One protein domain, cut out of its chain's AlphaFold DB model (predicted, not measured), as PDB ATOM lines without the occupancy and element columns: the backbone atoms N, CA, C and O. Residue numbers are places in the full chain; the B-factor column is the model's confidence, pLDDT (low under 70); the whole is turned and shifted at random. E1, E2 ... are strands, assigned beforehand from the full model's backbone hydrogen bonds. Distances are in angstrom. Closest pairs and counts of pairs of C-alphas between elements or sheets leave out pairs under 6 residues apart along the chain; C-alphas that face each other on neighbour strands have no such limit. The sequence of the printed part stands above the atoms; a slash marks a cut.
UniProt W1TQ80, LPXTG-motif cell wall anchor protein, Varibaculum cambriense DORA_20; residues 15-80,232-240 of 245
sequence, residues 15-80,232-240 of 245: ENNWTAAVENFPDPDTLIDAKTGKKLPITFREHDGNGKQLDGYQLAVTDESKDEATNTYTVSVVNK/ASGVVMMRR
ATOM      1  N   GLU A  15      28.470  16.312 -29.343       83.00
ATOM      2  CA  GLU A  15      27.542  17.378 -29.733       83.00
ATOM      3  C   GLU A  15      27.477  17.556 -31.254       83.00
ATOM      4  O   GLU A  15      26.401  17.819 -31.788       83.00
ATOM      5  N   ASN A  16      28.596  17.359 -31.963       82.69
ATOM      6  CA  ASN A  16      28.639  17.393 -33.428       82.69
ATOM      7  C   ASN A  16      28.567  16.004 -34.081       82.69
ATOM      8  O   ASN A  16      28.879  15.851 -35.263       82.69
ATOM      9  N   ASN A  17      28.131  14.990 -33.326       83.00
ATOM     10  CA  ASN A  17      28.067  13.595 -33.760       83.00
ATOM     11  C   ASN A  17      29.404  13.072 -34.316       83.00
ATOM     12  O   ASN A  17      29.409  12.258 -35.237       83.00
ATOM     13  N   TRP A  18      30.525  13.546 -33.767       84.38
ATOM     14  CA  TRP A  18      31.883  13.217 -34.202       84.38
ATOM     15  C   TRP A  18      32.113  13.505 -35.689       84.38
ATOM     16  O   TRP A  18      32.846  12.792 -36.376       84.38
ATOM     17  N   THR A  19      31.481  14.563 -36.198       86.81
ATOM     18  CA  THR A  19      31.600  14.989 -37.593       86.81
ATOM     19  C   THR A  19      32.060  16.436 -37.675       86.81
ATOM     20  O   THR A  19      31.611  17.292 -36.913       86.81
ATOM     21  N   ALA A  20      32.945  16.721 -38.625       90.00
ATOM     22  CA  ALA A  20      33.372  18.081 -38.922       90.00
ATOM     23  C   ALA A  20      33.544  18.292 -40.424       90.00
ATOM     24  O   ALA A  20      33.840  17.363 -41.179       90.00
ATOM     25  N   ALA A  21      33.374  19.540 -40.856       89.31
ATOM     26  CA  ALA A  21      33.606  19.948 -42.231       89.31
ATOM     27  C   ALA A  21      34.796  20.908 -42.304       89.31
ATOM     28  O   ALA A  21      34.859  21.891 -41.571       89.31
ATOM     29  N   VAL A  22      35.708  20.625 -43.229       89.81
ATOM     30  CA  VAL A  22      36.786  21.515 -43.642       89.81
ATOM     31  C   VAL A  22      36.383  22.153 -44.965       89.81
ATOM     32  O   VAL A  22      36.328  21.501 -46.015       89.81
ATOM     33  N   GLU A  23      36.056  23.440 -44.920       88.00
ATOM     34  CA  GLU A  23      35.734  24.198 -46.126       88.00
ATOM     35  C   GLU A  23      36.996  24.668 -46.848       88.00
ATOM     36  O   GLU A  23      37.980  25.062 -46.232       88.00
ATOM     37  N   ASN A  24      36.929  24.718 -48.178       86.06
ATOM     38  CA  ASN A  24      38.002  25.204 -49.050       86.06
ATOM     39  C   ASN A  24      39.298  24.388 -48.955       86.06
ATOM     40  O   ASN A  24      40.380  24.902 -49.237       86.06
ATOM     41  N   PHE A  25      39.185  23.107 -48.606       87.69
ATOM     42  CA  PHE A  25      40.321  22.202 -48.640       87.69
ATOM     43  C   PHE A  25      40.819  22.020 -50.089       87.69
ATOM     44  O   PHE A  25      39.987  21.905 -51.002       87.69
ATOM     45  N   PRO A  26      42.144  21.988 -50.336       85.19
ATOM     46  CA  PRO A  26      42.686  21.714 -51.663       85.19
ATOM     47  C   PRO A  26      42.197  20.372 -52.202       85.19
ATOM     48  O   PRO A  26      42.062  19.415 -51.449       85.19
ATOM     49  N   ASP A  27      41.978  20.282 -53.510       86.19
ATOM     50  CA  ASP A  27      41.528  19.044 -54.142       86.19
ATOM     51  C   ASP A  27      42.540  17.906 -53.886       86.19
ATOM     52  O   ASP A  27      43.671  18.002 -54.386       86.19
ATOM     53  N   PRO A  28      42.176  16.845 -53.135       87.44
ATOM     54  CA  PRO A  28      43.072  15.744 -52.798       87.44
ATOM     55  C   PRO A  28      43.766  15.117 -54.001       87.44
ATOM     56  O   PRO A  28      44.919  14.709 -53.887       87.44
ATOM     57  N   ASP A  29      43.114  15.067 -55.163       87.12
ATOM     58  CA  ASP A  29      43.691  14.481 -56.380       87.12
ATOM     59  C   ASP A  29      44.806  15.346 -56.984       87.12
ATOM     60  O   ASP A  29      45.638  14.858 -57.746       87.12
ATOM     61  N   THR A  30      44.870  16.620 -56.594       89.88
ATOM     62  CA  THR A  30      45.889  17.582 -57.041       89.88
ATOM     63  C   THR A  30      47.036  17.760 -56.049       89.88
ATOM     64  O   THR A  30      48.005  18.462 -56.343       89.88
ATOM     65  N   LEU A  31      46.962  17.122 -54.877       90.88
ATOM     66  CA  LEU A  31      48.000  17.187 -53.854       90.88
ATOM     67  C   LEU A  31      49.196  16.323 -54.260       90.88
ATOM     68  O   LEU A  31      49.321  15.184 -53.823       90.88
ATOM     69  N   ILE A  32      50.075  16.858 -55.104       93.25
ATOM     70  CA  ILE A  32      51.260  16.170 -55.626       93.25
ATOM     71  C   ILE A  32      52.530  16.918 -55.196       93.25
ATOM     72  O   ILE A  32      52.615  18.141 -55.298       93.25
ATOM     73  N   ASP A  33      53.540  16.187 -54.731       91.81
ATOM     74  CA  ASP A  33      54.865  16.732 -54.452       91.81
ATOM     75  C   ASP A  33      55.559  17.121 -55.767       91.81
ATOM     76  O   ASP A  33      55.798  16.281 -56.635       91.81
ATOM     77  N   ALA A  34      55.915  18.398 -55.910       91.12
ATOM     78  CA  ALA A  34      56.460  18.932 -57.158       91.12
ATOM     79  C   ALA A  34      57.831  18.346 -57.553       91.12
ATOM     80  O   ALA A  34      58.203  18.415 -58.722       91.12
ATOM     81  N   LYS A  35      58.598  17.790 -56.606       92.75
ATOM     82  CA  LYS A  35      59.931  17.225 -56.877       92.75
ATOM     83  C   LYS A  35      59.849  15.767 -57.303       92.75
ATOM     84  O   LYS A  35      60.607  15.328 -58.161       92.75
ATOM     85  N   THR A  36      58.967  15.009 -56.665       94.25
ATOM     86  CA  THR A  36      58.872  13.555 -56.817       94.25
ATOM     87  C   THR A  36      57.712  13.120 -57.706       94.25
ATOM     88  O   THR A  36      57.693  11.971 -58.139       94.25
ATOM     89  N   GLY A  37      56.737  13.999 -57.954       93.25
ATOM     90  CA  GLY A  37      55.508  13.680 -58.680       93.25
ATOM     91  C   GLY A  37      54.564  12.741 -57.920       93.25
ATOM     92  O   GLY A  37      53.607  12.237 -58.503       93.25
ATOM     93  N   LYS A  38      54.820  12.466 -56.634       93.94
ATOM     94  CA  LYS A  38      54.012  11.547 -55.819       93.94
ATOM     95  C   LYS A  38      52.887  12.281 -55.098       93.94
ATOM     96  O   LYS A  38      53.070  13.416 -54.670       93.94
ATOM     97  N   LYS A  39      51.747  11.608 -54.904       92.88
ATOM     98  CA  LYS A  39      50.632  12.136 -54.105       92.88
ATOM     99  C   LYS A  39      51.087  12.387 -52.666       92.88
ATOM    100  O   LYS A  39      51.705  11.522 -52.044       92.88
ATOM    101  N   LEU A  40      50.801  13.577 -52.153       91.50
ATOM    102  CA  LEU A  40      51.036  13.941 -50.767       91.50
ATOM    103  C   LEU A  40      49.983  13.245 -49.900       91.50
ATOM    104  O   LEU A  40      48.788  13.377 -50.170       91.50
ATOM    105  N   PRO A  41      50.395  12.518 -48.851       89.81
ATOM    106  CA  PRO A  41      49.447  11.862 -47.970       89.81
ATOM    107  C   PRO A  41      48.660  12.901 -47.167       89.81
ATOM    108  O   PRO A  41      49.228  13.872 -46.650       89.81
ATOM    109  N   ILE A  42      47.361  12.656 -47.032       87.88
ATOM    110  CA  ILE A  42      46.509  13.326 -46.055       87.88
ATOM    111  C   ILE A  42      46.561  12.487 -44.783       87.88
ATOM    112  O   ILE A  42      46.271  11.294 -44.804       87.88
ATOM    113  N   THR A  43      46.964  13.100 -43.676       86.69
ATOM    114  CA  THR A  43      47.022  12.425 -42.375       86.69
ATOM    115  C   THR A  43      46.356  13.264 -41.300       86.69
ATOM    116  O   THR A  43      46.270  14.494 -41.401       86.69
ATOM    117  N   PHE A  44      45.885  12.597 -40.254       85.44
ATOM    118  CA  PHE A  44      45.182  13.215 -39.139       85.44
ATOM    119  C   PHE A  44      45.997  13.028 -37.865       85.44
ATOM    120  O   PHE A  44      46.654  12.004 -37.680       85.44
ATOM    121  N   ARG A  45      45.965  14.036 -36.996       82.12
ATOM    122  CA  ARG A  45      46.610  14.014 -35.687       82.12
ATOM    123  C   ARG A  45      45.612  14.543 -34.671       82.12
ATOM    124  O   ARG A  45      44.978  15.562 -34.925       82.12
ATOM    125  N   GLU A  46      45.476  13.836 -33.559       81.56
ATOM    126  CA  GLU A  46      44.589  14.223 -32.467       81.56
ATOM    127  C   GLU A  46      45.365  15.019 -31.414       81.56
ATOM    128  O   GLU A  46      46.462  14.627 -31.000       81.56
ATOM    129  N   HIS A  47      44.796  16.147 -30.999       79.50
ATOM    130  CA  HIS A  47      45.278  16.961 -29.889       79.50
ATOM    131  C   HIS A  47      44.221  16.959 -28.776       79.50
ATOM    132  O   HIS A  47      43.035  16.771 -29.045       79.50
ATOM    133  N   ASP A  48      44.642  17.184 -27.534       74.06
ATOM    134  CA  ASP A  48      43.735  17.461 -26.429       74.06
ATOM    135  C   ASP A  48      43.047  18.827 -26.602       74.06
ATOM    136  O   ASP A  48      43.412  19.632 -27.464       74.06
ATOM    137  N   GLY A  49      42.056  19.115 -25.752       67.12
ATOM    138  CA  GLY A  49      41.330  20.395 -25.765       67.12
ATOM    139  C   GLY A  49      42.200  21.633 -25.494       67.12
ATOM    140  O   GLY A  49      41.710  22.752 -25.606       67.12
ATOM    141  N   ASN A  50      43.484  21.451 -25.167       70.88
ATOM    142  CA  ASN A  50      44.470  22.512 -24.966       70.88
ATOM    143  C   ASN A  50      45.513  22.570 -26.101       70.88
ATOM    144  O   ASN A  50      46.481  23.326 -26.008       70.88
ATOM    145  N   GLY A  51      45.342  21.786 -27.170       67.12
ATOM    146  CA  GLY A  51      46.236  21.758 -28.326       67.12
ATOM    147  C   GLY A  51      47.509  20.929 -28.138       67.12
ATOM    148  O   GLY A  51      48.365  20.940 -29.025       67.12
ATOM    149  N   LYS A  52      47.657  20.193 -27.030       74.62
ATOM    150  CA  LYS A  52      48.764  19.250 -26.841       74.62
ATOM    151  C   LYS A  52      48.442  17.955 -27.577       74.62
ATOM    152  O   LYS A  52      47.381  17.372 -27.393       74.62
ATOM    153  N   GLN A  53      49.380  17.459 -28.372       72.81
ATOM    154  CA  GLN A  53      49.250  16.146 -28.993       72.81
ATOM    155  C   GLN A  53      49.038  15.045 -27.938       72.81
ATOM    156  O   GLN A  53      49.755  14.994 -26.935       72.81
ATOM    157  N   LEU A  54      48.068  14.161 -28.182       68.81
ATOM    158  CA  LEU A  54      47.832  12.994 -27.335       68.81
ATOM    159  C   LEU A  54      48.809  11.868 -27.700       68.81
ATOM    160  O   LEU A  54      48.884  11.441 -28.852       68.81
ATOM    161  N   ASP A  55      49.558  11.389 -26.707       69.19
ATOM    162  CA  ASP A  55      50.448  10.236 -26.845       69.19
ATOM    163  C   ASP A  55      49.670   8.928 -26.632       69.19
ATOM    164  O   ASP A  55      48.728   8.867 -25.838       69.19
ATOM    165  N   GLY A  56      50.069   7.862 -27.331       70.25
ATOM    166  CA  GLY A  56      49.438   6.541 -27.208       70.25
ATOM    167  C   GLY A  56      48.109   6.389 -27.954       70.25
ATOM    168  O   GLY A  56      47.392   5.421 -27.717       70.25
ATOM    169  N   TYR A  57      47.782   7.315 -28.855       75.88
ATOM    170  CA  TYR A  57      46.636   7.237 -29.758       75.88
ATOM    171  C   TYR A  57      47.096   7.430 -31.205       75.88
ATOM    172  O   TYR A  57      47.950   8.268 -31.499       75.88
ATOM    173  N   GLN A  58      46.534   6.645 -32.119       76.38
ATOM    174  CA  GLN A  58      46.740   6.784 -33.554       76.38
ATOM    175  C   GLN A  58      45.403   6.836 -34.283       76.38
ATOM    176  O   GLN A  58      44.576   5.933 -34.152       76.38
ATOM    177  N   LEU A  59      45.223   7.863 -35.111       81.88
ATOM    178  CA  LEU A  59      44.102   7.933 -36.038       81.88
ATOM    179  C   LEU A  59      44.397   7.061 -37.261       81.88
ATOM    180  O   LEU A  59      45.390   7.265 -37.959       81.88
ATOM    181  N   ALA A  60      43.519   6.101 -37.529       80.00
ATOM    182  CA  ALA A  60      43.566   5.268 -38.721       80.00
ATOM    183  C   ALA A  60      42.415   5.643 -39.654       80.00
ATOM    184  O   ALA A  60      41.261   5.635 -39.234       80.00
ATOM    185  N   VAL A  61      42.722   5.932 -40.917       85.94
ATOM    186  CA  VAL A  61      41.699   6.074 -41.959       85.94
ATOM    187  C   VAL A  61      41.091   4.698 -42.230       85.94
ATOM    188  O   VAL A  61      41.824   3.731 -42.447       85.94
ATOM    189  N   THR A  62      39.767   4.595 -42.171       85.56
ATOM    190  CA  THR A  62      39.028   3.348 -42.433       85.56
ATOM    191  C   THR A  62      38.238   3.385 -43.723       85.56
ATOM    192  O   THR A  62      37.956   2.325 -44.269       85.56
ATOM    193  N   ASP A  63      37.865   4.575 -44.186       87.44
ATOM    194  CA  ASP A  63      37.132   4.748 -45.432       87.44
ATOM    195  C   ASP A  63      37.408   6.123 -46.041       87.44
ATOM    196  O   ASP A  63      37.575   7.110 -45.317       87.44
ATOM    197  N   GLU A  64      37.437   6.172 -47.368       89.12
ATOM    198  CA  GLU A  64      37.595   7.391 -48.155       89.12
ATOM    199  C   GLU A  64      36.618   7.348 -49.328       89.12
ATOM    200  O   GLU A  64      36.609   6.402 -50.115       89.12
ATOM    201  N   SER A  65      35.813   8.395 -49.479       89.56
ATOM    202  CA  SER A  65      34.896   8.531 -50.610       89.56
ATOM    203  C   SER A  65      34.859   9.958 -51.143       89.56
ATOM    204  O   SER A  65      35.193  10.920 -50.450       89.56
ATOM    205  N   LYS A  66      34.457  10.093 -52.409       89.75
ATOM    206  CA  LYS A  66      34.298  11.368 -53.108       89.75
ATOM    207  C   LYS A  66      32.910  11.424 -53.725       89.75
ATOM    208  O   LYS A  66      32.530  10.538 -54.484       89.75
ATOM    209  N   ASP A  67      32.186  12.489 -53.428       89.56
ATOM    210  CA  ASP A  67      30.983  12.889 -54.141       89.56
ATOM    211  C   ASP A  67      31.350  13.986 -55.148       89.56
ATOM    212  O   ASP A  67      31.632  15.129 -54.778       89.56
ATOM    213  N   GLU A  68      31.366  13.630 -56.432       87.25
ATOM    214  CA  GLU A  68      31.712  14.541 -57.529       87.25
ATOM    215  C   GLU A  68      30.650  15.619 -57.773       87.25
ATOM    216  O   GLU A  68      30.987  16.719 -58.213       87.25
ATOM    217  N   ALA A  69      29.378  15.349 -57.461       88.69
ATOM    218  CA  ALA A  69      28.304  16.315 -57.680       88.69
ATOM    219  C   ALA A  69      28.434  17.508 -56.726       88.69
ATOM    220  O   ALA A  69      28.144  18.648 -57.097       88.69
ATOM    221  N   THR A  70      28.893  17.250 -55.501       85.56
ATOM    222  CA  THR A  70      29.076  18.278 -54.469       85.56
ATOM    223  C   THR A  70      30.535  18.669 -54.242       85.56
ATOM    224  O   THR A  70      30.795  19.594 -53.473       85.56
ATOM    225  N   ASN A  71      31.486  18.004 -54.910       85.06
ATOM    226  CA  ASN A  71      32.922  18.087 -54.621       85.06
ATOM    227  C   ASN A  71      33.224  17.914 -53.122       85.06
ATOM    228  O   ASN A  71      34.014  18.669 -52.541       85.06
ATOM    229  N   THR A  72      32.560  16.936 -52.500       87.25
ATOM    230  CA  THR A  72      32.765  16.576 -51.094       87.25
ATOM    231  C   THR A  72      33.614  15.319 -51.020       87.25
ATOM    232  O   THR A  72      33.237  14.278 -51.548       87.25
ATOM    233  N   TYR A  73      34.737  15.397 -50.321       89.50
ATOM    234  CA  TYR A  73      35.526  14.232 -49.943       89.50
ATOM    235  C   TYR A  73      35.206  13.876 -48.502       89.50
ATOM    236  O   TYR A  73      35.255  14.743 -47.634       89.50
ATOM    237  N   THR A  74      34.878  12.621 -48.247       90.00
ATOM    238  CA  THR A  74      34.562  12.127 -46.910       90.00
ATOM    239  C   THR A  74      35.646  11.160 -46.485       90.00
ATOM    240  O   THR A  74      35.907  10.181 -47.181       90.00
ATOM    241  N   VAL A  75      36.259  11.429 -45.336       90.12
ATOM    242  CA  VAL A  75      37.250  10.548 -44.726       90.12
ATOM    243  C   VAL A  75      36.726  10.093 -43.376       90.12
ATOM    244  O   VAL A  75      36.445  10.919 -42.507       90.12
ATOM    245  N   SER A  76      36.606   8.781 -43.203       89.25
ATOM    246  CA  SER A  76      36.296   8.171 -41.913       89.25
ATOM    247  C   SER A  76      37.596   7.803 -41.218       89.25
ATOM    248  O   SER A  76      38.405   7.049 -41.765       89.25
ATOM    249  N   VAL A  77      37.797   8.320 -40.011       86.62
ATOM    250  CA  VAL A  77      38.926   7.963 -39.150       86.62
ATOM    251  C   VAL A  77      38.442   7.256 -37.899       86.62
ATOM    252  O   VAL A  77      37.361   7.548 -37.399       86.62
ATOM    253  N   VAL A  78      39.265   6.347 -37.380       83.44
ATOM    254  CA  VAL A  78      39.090   5.730 -36.065       83.44
ATOM    255  C   VAL A  78      40.278   6.020 -35.172       83.44
ATOM    256  O   VAL A  78      41.426   5.876 -35.594       83.44
ATOM    257  N   ASN A  79      40.007   6.392 -33.924       77.88
ATOM    258  CA  ASN A  79      41.051   6.517 -32.921       77.88
ATOM    259  C   ASN A  79      41.402   5.144 -32.332       77.88
ATOM    260  O   ASN A  79      40.543   4.449 -31.784       77.88
ATOM    261  N   LYS A  80      42.667   4.740 -32.462       81.25
ATOM    262  CA  LYS A  80      43.205   3.492 -31.923       81.25
ATOM    263  C   LYS A  80      44.203   3.804 -30.825       81.25
ATOM    264  O   LYS A  80      45.265   4.360 -31.088       81.25
ATOM    265  N   ALA A 232      35.637   6.416 -31.915       45.94
ATOM    266  CA  ALA A 232      35.819   7.723 -32.514       45.94
ATOM    267  C   ALA A 232      35.716   7.511 -34.018       45.94
ATOM    268  O   ALA A 232      36.739   7.504 -34.680       45.94
ATOM    269  N   SER A 233      34.516   7.244 -34.543       54.19
ATOM    270  CA  SER A 233      34.270   7.336 -35.986       54.19
ATOM    271  C   SER A 233      34.222   8.822 -36.334       54.19
ATOM    272  O   SER A 233      33.151   9.421 -36.363       54.19
ATOM    273  N   GLY A 234      35.393   9.438 -36.475       62.69
ATOM    274  CA  GLY A 234      35.525  10.830 -36.872       62.69
ATOM    275  C   GLY A 234      35.291  10.932 -38.368       62.69
ATOM    276  O   GLY A 234      36.101  10.429 -39.143       62.69
ATOM    277  N   VAL A 235      34.194  11.546 -38.794       72.00
ATOM    278  CA  VAL A 235      33.966  11.803 -40.221       72.00
ATOM    279  C   VAL A 235      34.396  13.227 -40.524       72.00
ATOM    280  O   VAL A 235      33.803  14.184 -40.023       72.00
ATOM    281  N   VAL A 236      35.427  13.374 -41.353       76.69
ATOM    282  CA  VAL A 236      35.873  14.676 -41.853       76.69
ATOM    283  C   VAL A 236      35.425  14.825 -43.297       76.69
ATOM    284  O   VAL A 236      35.811  14.043 -44.165       76.69
ATOM    285  N   MET A 237      34.616  15.849 -43.553       77.88
ATOM    286  CA  MET A 237      34.178  16.222 -44.896       77.88
ATOM    287  C   MET A 237      34.999  17.400 -45.405       77.88
ATOM    288  O   MET A 237      35.003  18.465 -44.800       77.88
ATOM    289  N   MET A 238      35.665  17.246 -46.538       78.56
ATOM    290  CA  MET A 238      36.434  18.299 -47.194       78.56
ATOM    291  C   MET A 238      35.661  18.786 -48.413       78.56
ATOM    292  O   MET A 238      35.302  17.988 -49.278       78.56
ATOM    293  N   ARG A 239      35.387  20.090 -48.493       70.94
ATOM    294  CA  ARG A 239      34.631  20.680 -49.610       70.94
ATOM    295  C   ARG A 239      35.458  21.693 -50.376       70.94
ATOM    296  O   ARG A 239      36.007  22.621 -49.785       70.94
ATOM    297  N   ARG A 240      35.454  21.591 -51.704       68.88
ATOM    298  CA  ARG A 240      36.002  22.628 -52.589       68.88
ATOM    299  C   ARG A 240      34.897  23.609 -52.977       68.88
ATOM    300  O   ARG A 240      33.890  23.202 -53.552       68.88
TER     301      ARG A 240
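This is residues 15 to 80 and 232 to 240 of the 245 residues of the protein "LPXTG-motif cell wall anchor protein" of Varibaculum cambriense DORA_20 (UniProt W1TQ80). A single strongly twisted sheet of four strands forms a wall, and a long looping stretch with no named element, residues 24 to 56, passes over one face of it from one edge strand, E1, to the other, E2. The opposite face is largely bare in the printed part, and the loop reaches far out from the sheet at Lys 35. The printed part has 75 residues, with no named helix and four named strands in the order E1, E2, E3, E4 along the chain. Across the mixed sheet the order is E1, E4, E3, E2, and the class is all strand, though under half of the residues, 32 of 75, are in named strands. The whole is only just loose, close to compact, with a radius of gyration of the C-alphas of 13.8 A and spans of 33 by 31 by 22 A.

E1, residues 19 to 23, is an edge strand and the parallel neighbour of E4, residues 233 to 239, at 19 degrees. The facing C-alphas of Ala 21 and Met 237 are 4.6 A apart, and N 22 and O 237 are within hydrogen-bond range at 2.8 A. E2, residues 57 to 67, is the other edge strand and is apart from E1. E2 forms a hairpin with E3, residues 72 to 80, antiparallel at 160 degrees. In this pair N 62 and O 76 are 2.8 A apart, and N 74 and O 65 also 2.8 A. The inner strands E3 and E4 are antiparallel at 154 degrees, with N 75 and O 236 at 2.9 A. From edge to edge the strands' lines turn by 62 degrees, and the sheet's C-alphas lie up to 5.9 A off their best plane.

E1 begins at C-alpha 19, (31.600, 14.989, -37.593), and measures 13.2 A from first to last C-alpha. E2, the longest strand with 11 residues, runs 29.5 A from C-alpha 57 at (46.636, 7.237, -29.758). E3 measures 25.5 A. E4 measures 19.1 A and ends at C-alpha 239, (34.631, 20.680, -49.610).

The C-alphas of Glu 15 and Lys 35, the two farthest apart, are 42.3 A from each other. The link from E1 to E2 is long, with 33 residues, and that from E2 to E3 is tight, with 4. Residues 81 to 231 are not printed, and C-alphas 80 and 232 are 8.5 A apart across this cut. The mean pLDDT of the printed part is 82.7; residues 49, 51, 54 to 55, 232 to 234 and 240 are under 70.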